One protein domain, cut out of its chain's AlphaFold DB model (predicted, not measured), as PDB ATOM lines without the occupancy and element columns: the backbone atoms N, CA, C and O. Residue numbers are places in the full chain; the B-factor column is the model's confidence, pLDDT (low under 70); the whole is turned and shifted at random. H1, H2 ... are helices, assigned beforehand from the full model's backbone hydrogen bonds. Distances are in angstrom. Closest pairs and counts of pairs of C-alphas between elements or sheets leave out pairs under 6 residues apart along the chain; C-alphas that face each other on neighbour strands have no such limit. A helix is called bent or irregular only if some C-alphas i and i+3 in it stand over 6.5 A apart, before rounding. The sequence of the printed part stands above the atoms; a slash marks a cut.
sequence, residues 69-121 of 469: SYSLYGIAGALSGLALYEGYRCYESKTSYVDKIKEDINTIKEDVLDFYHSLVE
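AT A GLANCE: This is residues 69 to 121 of the 469 residues of the protein "Mitochondrial import inner membrane translocase subunit TIM50" of Blastocystis hominis (UniProt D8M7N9). Two long, straight helices, H1 and H2, meet near their ends and make a wide V or L, with a tight link at the corner and both arms running out free from it. There is no core: beyond the corner the two arms have nothing packed on them. The printed part has 53 residues with two named helices, H1 then H2 along the chain, and no named strand; the class is all helix. The whole is extended, with a radius of gyration of the C-alphas of 16.2 A, and flat, spanning 50 by 30 by 14 A.

HOW THE PARTS SIT: H1, residues 69 to 93, is the longest helix, with 25 residues. H2, residues 97 to 120, follows it after a tight link of 3 residues. H1 and H2 only just touch, with 3 pairs of C-alphas within 8 A. H1 touches with residues 86 to 90 alone, and H2 with residues 97 to 100 alone. The closest C-alphas of the two are those of Cys 90 and Tyr 97, 6.0 A apart. Their lines stand about perpendicular, at 85 degrees, and their centres are 23.5 A apart. In H1 and H2, every O i to N i+4 pair is within hydrogen-bond range.

IN THESE COORDINATES: H1 begins at C-alpha 69, at (96.959, 146.127, 120.603), and measures 36.0 A from first to last C-alpha, ending at C-alpha 93, at (91.555, 120.317, 145.133). H2 measures 34.1 A from C-alpha 97 to C-alpha 120, the latter at (89.086, 98.937, 117.643). Neither helix is bent.

THE WHOLE: The two C-alphas farthest apart are those of Ser 69 and Glu 121, 50.4 A. Residues 69 to 85 of H1 stand free, and so do residues 102 to 121, of which 102 to 120 belong to H2. The printed part has no cut. The mean pLDDT of the printed part is 83.4, and Ser 118 is the one residue under 70.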
ATOM      1  N   SER A  69      97.014 146.020 119.142       70.00
ATOM      2  CA  SER A  69      96.959 146.127 120.603       70.00
ATOM      3  C   SER A  69      95.726 145.446 121.205       70.00
ATOM      4  O   SER A  69      95.864 144.762 122.211       70.00
ATOM      5  N   TYR A  70      94.549 145.525 120.570       78.25
ATOM      6  CA  TYR A  70      93.350 144.833 121.064       78.25
ATOM      7  C   TYR A  70      93.488 143.312 121.022       78.25
ATOM      8  O   TYR A  70      93.087 142.644 121.972       78.25
ATOM      9  N   SER A  71      94.103 142.760 119.972       77.12
ATOM     10  CA  SER A  71      94.403 141.325 119.913       77.12
ATOM     11  C   SER A  71      95.386 140.909 121.008       77.12
ATOM     12  O   SER A  71      95.190 139.876 121.642       77.12
ATOM     13  N   LEU A  72      96.400 141.735 121.290       81.69
ATOM     14  CA  LEU A  72      97.353 141.480 122.373       81.69
ATOM     15  C   LEU A  72      96.695 141.548 123.757       81.69
ATOM     16  O   LEU A  72      96.945 140.672 124.580       81.69
ATOM     17  N   TYR A  73      95.818 142.526 124.009       86.62
ATOM     18  CA  TYR A  73      95.053 142.600 125.258       86.62
ATOM     19  C   TYR A  73      94.063 141.441 125.401       86.62
ATOM     20  O   TYR A  73      93.898 140.923 126.502       86.62
ATOM     21  N   GLY A  74      93.451 140.996 124.301       87.38
ATOM     22  CA  GLY A  74      92.580 139.820 124.290       87.38
ATOM     23  C   GLY A  74      93.329 138.540 124.657       87.38
ATOM     24  O   GLY A  74      92.878 137.791 125.520       87.38
ATOM     25  N   ILE A  75      94.511 138.321 124.073       88.38
ATOM     26  CA  ILE A  75      95.362 137.168 124.402       88.38
ATOM     27  C   ILE A  75      95.863 137.261 125.848       88.38
ATOM     28  O   ILE A  75      95.785 136.282 126.584       88.38
ATOM     29  N   ALA A  76      96.332 138.434 126.286       89.38
ATOM     30  CA  ALA A  76      96.800 138.636 127.655       89.38
ATOM     31  C   ALA A  76      95.686 138.414 128.692       89.38
ATOM     32  O   ALA A  76      95.937 137.806 129.728       89.38
ATOM     33  N   GLY A  77      94.460 138.858 128.397       91.94
ATOM     34  CA  GLY A  77      93.280 138.619 129.230       91.94
ATOM     35  C   GLY A  77      92.864 137.148 129.281       91.94
ATOM     36  O   GLY A  77      92.501 136.648 130.340       91.94
ATOM     37  N   ALA A  78      92.964 136.426 128.162       91.44
ATOM     38  CA  ALA A  78      92.695 134.988 128.132       91.44
ATOM     39  C   ALA A  78      93.742 134.195 128.934       91.44
ATOM     40  O   ALA A  78      93.384 133.309 129.706       91.44
ATOM     41  N   LEU A  79      95.026 134.545 128.802       90.19
ATOM     42  CA  LEU A  79      96.115 133.908 129.550       90.19
ATOM     43  C   LEU A  79      96.026 134.195 131.054       90.19
ATOM     44  O   LEU A  79      96.228 133.285 131.856       90.19
ATOM     45  N   SER A  80      95.702 135.430 131.449       87.94
ATOM     46  CA  SER A  80      95.516 135.767 132.865       87.94
ATOM     47  C   SER A  80      94.279 135.087 133.454       87.94
ATOM     48  O   SER A  80      94.345 134.581 134.572       87.94
ATOM     49  N   GLY A  81      93.186 134.998 132.691       90.75
ATOM     50  CA  GLY A  81      91.990 134.245 133.072       90.75
ATOM     51  C   GLY A  81      92.270 132.754 133.269       90.75
ATOM     52  O   GLY A  81      91.865 132.191 134.282       90.75
ATOM     53  N   LEU A  82      93.024 132.131 132.357       88.69
ATOM     54  CA  LEU A  82      93.432 130.731 132.481       88.69
ATOM     55  C   LEU A  82      94.323 130.509 133.712       88.69
ATOM     56  O   LEU A  82      94.099 129.569 134.464       88.69
ATOM     57  N   ALA A  83      95.284 131.400 133.970       84.12
ATOM     58  CA  ALA A  83      96.149 131.306 135.146       84.12
ATOM     59  C   ALA A  83      95.366 131.426 136.467       84.12
ATOM     60  O   ALA A  83      95.637 130.689 137.415       84.12
ATOM     61  N   LEU A  84      94.375 132.324 136.528       87.06
ATOM     62  CA  LEU A  84      93.483 132.447 137.684       87.06
ATOM     63  C   LEU A  84      92.597 131.209 137.857       87.06
ATOM     64  O   LEU A  84      92.416 130.752 138.985       87.06
ATOM     65  N   TYR A  85      92.078 130.652 136.761       86.62
ATOM     66  CA  TYR A  85      91.284 129.425 136.786       86.62
ATOM     67  C   TYR A  85      92.102 128.229 137.281       86.62
ATOM     68  O   TYR A  85      91.658 127.520 138.177       86.62
ATOM     69  N   GLU A  86      93.323 128.045 136.776       81.56
ATOM     70  CA  GLU A  86      94.219 126.981 137.242       81.56
ATOM     71  C   GLU A  86      94.603 127.159 138.717       81.56
ATOM     72  O   GLU A  86      94.609 126.191 139.478       81.56
ATOM     73  N   GLY A  87      94.855 128.399 139.155       82.19
ATOM     74  CA  GLY A  87      95.105 128.711 140.564       82.19
ATOM     75  C   GLY A  87      93.910 128.381 141.466       82.19
ATOM     76  O   GLY A  87      94.086 127.768 142.520       82.19
ATOM     77  N   TYR A  88      92.695 128.724 141.033       84.06
ATOM     78  CA  TYR A  88      91.453 128.371 141.725       84.06
ATOM     79  C   TYR A  88      91.243 126.847 141.777       84.06
ATOM     80  O   TYR A  88      90.968 126.295 142.841       84.06
ATOM     81  N   ARG A  89      91.467 126.152 140.656       79.06
ATOM     82  CA  ARG A  89      91.333 124.693 140.529       79.06
ATOM     83  C   ARG A  89      92.310 123.935 141.440       79.06
ATOM     84  O   ARG A  89      91.940 122.929 142.049       79.06
ATOM     85  N   CYS A  90      93.539 124.434 141.596       79.50
ATOM     86  CA  CYS A  90      94.520 123.886 142.544       79.50
ATOM     87  C   CYS A  90      94.137 124.157 144.008       79.50
ATOM     88  O   CYS A  90      94.312 123.296 144.868       79.50
ATOM     89  N   TYR A  91      93.590 125.342 144.298       78.38
ATOM     90  CA  TYR A  91      93.143 125.699 145.646       78.38
ATOM     91  C   TYR A  91      91.981 124.812 146.125       78.38
ATOM     92  O   TYR A  91      92.004 124.327 147.256       78.38
ATOM     93  N   GLU A  92      90.998 124.559 145.261       81.75
ATOM     94  CA  GLU A  92      89.822 123.739 145.580       81.75
ATOM     95  C   GLU A  92      90.180 122.261 145.817       81.75
ATOM     96  O   GLU A  92      89.671 121.635 146.747       81.75
ATOM     97  N   SER A  93      91.116 121.718 145.033       73.25
ATOM     98  CA  SER A  93      91.555 120.317 145.133       73.25
ATOM     99  C   SER A  93      92.600 120.047 146.226       73.25
ATOM    100  O   SER A  93      92.851 118.885 146.541       73.25
ATOM    101  N   LYS A  94      93.187 121.087 146.843       78.31
ATOM    102  CA  LYS A  94      94.260 120.995 147.862       78.31
ATOM    103  C   LYS A  94      95.497 120.190 147.418       78.31
ATOM    104  O   LYS A  94      96.269 119.744 148.268       78.31
ATOM    105  N   THR A  95      95.709 120.011 146.114       74.75
ATOM    106  CA  THR A  95      96.861 119.302 145.536       74.75
ATOM    107  C   THR A  95      97.810 120.266 144.820       74.75
ATOM    108  O   THR A  95      97.472 121.409 144.512       74.75
ATOM    109  N   SER A  96      99.053 119.829 144.596       82.25
ATOM    110  CA  SER A  96     100.044 120.614 143.853       82.25
ATOM    111  C   SER A  96      99.675 120.692 142.368       82.25
ATOM    112  O   SER A  96      99.229 119.703 141.788       82.25
ATOM    113  N   TYR A  97      99.948 121.833 141.721       79.38
ATOM    114  CA  TYR A  97      99.716 122.050 140.283       79.38
ATOM    115  C   TYR A  97     100.325 120.944 139.405       79.38
ATOM    116  O   TYR A  97      99.715 120.490 138.440       79.38
ATOM    117  N   VAL A  98     101.514 120.457 139.776       80.94
ATOM    118  CA  VAL A  98     102.210 119.384 139.047       80.94
ATOM    119  C   VAL A  98     101.459 118.055 139.139       80.94
ATOM    120  O   VAL A  98     101.424 117.309 138.163       80.94
ATOM    121  N   ASP A  99     100.858 117.750 140.286       83.56
ATOM    122  CA  ASP A  99     100.116 116.504 140.472       83.56
ATOM    123  C   ASP A  99      98.751 116.574 139.784       83.56
ATOM    124  O   ASP A  99      98.342 115.599 139.158       83.56
ATOM    125  N   LYS A 100      98.128 117.759 139.746       81.44
ATOM    126  CA  LYS A 100      96.910 117.986 138.962       81.44
ATOM    127  C   LYS A 100      97.138 117.826 137.458       81.44
ATOM    128  O   LYS A 100      96.345 117.170 136.794       81.44
ATOM    129  N   ILE A 101      98.251 118.336 136.925       83.56
ATOM    130  CA  ILE A 101      98.613 118.105 135.518       83.56
ATOM    131  C   ILE A 101      98.801 116.612 135.235       83.56
ATOM    132  O   ILE A 101      98.407 116.140 134.173       83.56
ATOM    133  N   LYS A 102      99.416 115.853 136.150       87.44
ATOM    134  CA  LYS A 102      99.571 114.402 135.962       87.44
ATOM    135  C   LYS A 102      98.219 113.695 135.941       87.44
ATOM    136  O   LYS A 102      98.044 112.809 135.110       87.44
ATOM    137  N   GLU A 103      97.296 114.078 136.820       86.25
ATOM    138  CA  GLU A 103      95.919 113.573 136.805       86.25
ATOM    139  C   GLU A 103      95.238 113.894 135.477       86.25
ATOM    140  O   GLU A 103      94.783 112.973 134.816       86.25
ATOM    141  N   ASP A 104      95.272 115.150 135.028       86.44
ATOM    142  CA  ASP A 104      94.671 115.555 133.754       86.44
ATOM    143  C   ASP A 104      95.287 114.800 132.566       86.44
ATOM    144  O   ASP A 104      94.577 114.359 131.668       86.44
ATOM    145  N   ILE A 105      96.611 114.602 132.555       89.19
ATOM    146  CA  ILE A 105      97.289 113.800 131.529       89.19
ATOM    147  C   ILE A 105      96.817 112.347 131.574       89.19
ATOM    148  O   ILE A 105      96.672 111.732 130.520       89.19
ATOM    149  N   ASN A 106      96.619 111.778 132.761       90.56
ATOM    150  CA  ASN A 106      96.131 110.411 132.896       90.56
ATOM    151  C   ASN A 106      94.670 110.301 132.456       90.56
ATOM    152  O   ASN A 106      94.374 109.400 131.685       90.56
ATOM    153  N   THR A 107      93.808 111.254 132.816       90.56
ATOM    154  CA  THR A 107      92.422 111.317 132.333       90.56
ATOM    155  C   THR A 107      92.372 111.452 130.815       90.56
ATOM    156  O   THR A 107      91.687 110.684 130.162       90.56
ATOM    157  N   ILE A 108      93.180 112.334 130.215       91.12
ATOM    158  CA  ILE A 108      93.253 112.461 128.750       91.12
ATOM    159  C   ILE A 108      93.761 111.164 128.111       91.12
ATOM    160  O   ILE A 108      93.298 110.778 127.041       91.12
ATOM    161  N   LYS A 109      94.739 110.487 128.724       91.69
ATOM    162  CA  LYS A 109      95.210 109.186 128.232       91.69
ATOM    163  C   LYS A 109      94.113 108.133 128.304       91.69
ATOM    164  O   LYS A 109      93.995 107.376 127.351       91.69
ATOM    165  N   GLU A 110      93.364 108.085 129.400       90.81
ATOM    166  CA  GLU A 110      92.218 107.192 129.578       90.81
ATOM    167  C   GLU A 110      91.137 107.508 128.545       90.81
ATOM    168  O   GLU A 110      90.779 106.617 127.794       90.81
ATOM    169  N   ASP A 111      90.753 108.771 128.358       87.75
ATOM    170  CA  ASP A 111      89.781 109.191 127.340       87.75
ATOM    171  C   ASP A 111      90.222 108.805 125.917       87.75
ATOM    172  O   ASP A 111      89.425 108.357 125.089       87.75
ATOM    173  N   VAL A 112      91.511 108.978 125.602       87.44
ATOM    174  CA  VAL A 112      92.076 108.605 124.296       87.44
ATOM    175  C   VAL A 112      92.134 107.088 124.132       87.44
ATOM    176  O   VAL A 112      91.874 106.590 123.034       87.44
ATOM    177  N   LEU A 113      92.482 106.356 125.190       86.75
ATOM    178  CA  LEU A 113      92.468 104.896 125.193       86.75
ATOM    179  C   LEU A 113      91.042 104.379 125.039       86.75
ATOM    180  O   LEU A 113      90.819 103.554 124.167       86.75
ATOM    181  N   ASP A 114      90.077 104.906 125.782       82.38
ATOM    182  CA  ASP A 114      88.662 104.547 125.703       82.38
ATOM    183  C   ASP A 114      88.092 104.843 124.315       82.38
ATOM    184  O   ASP A 114      87.403 104.007 123.728       82.38
ATOM    185  N   PHE A 115      88.449 105.985 123.723       80.94
ATOM    186  CA  PHE A 115      88.100 106.290 122.340       80.94
ATOM    187  C   PHE A 115      88.735 105.290 121.365       80.94
ATOM    188  O   PHE A 115      88.067 104.795 120.457       80.94
ATOM    189  N   TYR A 116      90.002 104.926 121.563       81.06
ATOM    190  CA  TYR A 116      90.669 103.922 120.735       81.06
ATOM    191  C   TYR A 116      90.023 102.537 120.888       81.06
ATOM    192  O   TYR A 116      89.732 101.888 119.883       81.06
ATOM    193  N   HIS A 117      89.733 102.107 122.118       78.44
ATOM    194  CA  HIS A 117      89.010 100.874 122.412       78.44
ATOM    195  C   HIS A 117      87.623 100.902 121.763       78.44
ATOM    196  O   HIS A 117      87.269  99.935 121.105       78.44
ATOM    197  N   SER A 118      86.887 102.019 121.795       69.19
ATOM    198  CA  SER A 118      85.582 102.117 121.116       69.19
ATOM    199  C   SER A 118      85.655 101.967 119.591       69.19
ATOM    200  O   SER A 118      84.677 101.562 118.965       69.19
ATOM    201  N   LEU A 119      86.807 102.282 118.988       71.31
ATOM    202  CA  LEU A 119      87.017 102.178 117.546       71.31
ATOM    203  C   LEU A 119      87.567 100.816 117.116       71.31
ATOM    204  O   LEU A 119      87.346 100.404 115.976       71.31
ATOM    205  N   VAL A 120      88.336 100.155 117.982       74.56
ATOM    206  CA  VAL A 120      89.086  98.937 117.643       74.56
ATOM    207  C   VAL A 120      88.463  97.694 118.253       74.56
ATOM    208  O   VAL A 120      88.368  96.666 117.579       74.56
ATOM    209  N   GLU A 121      88.054  97.772 119.514       77.44
ATOM    210  CA  GLU A 121      87.426  96.660 120.205       77.44
ATOM    211  C   GLU A 121      85.931  96.673 119.939       77.44
ATOM    212  O   GLU A 121      85.243  97.667 120.183       77.44
TER     213      GLU A 121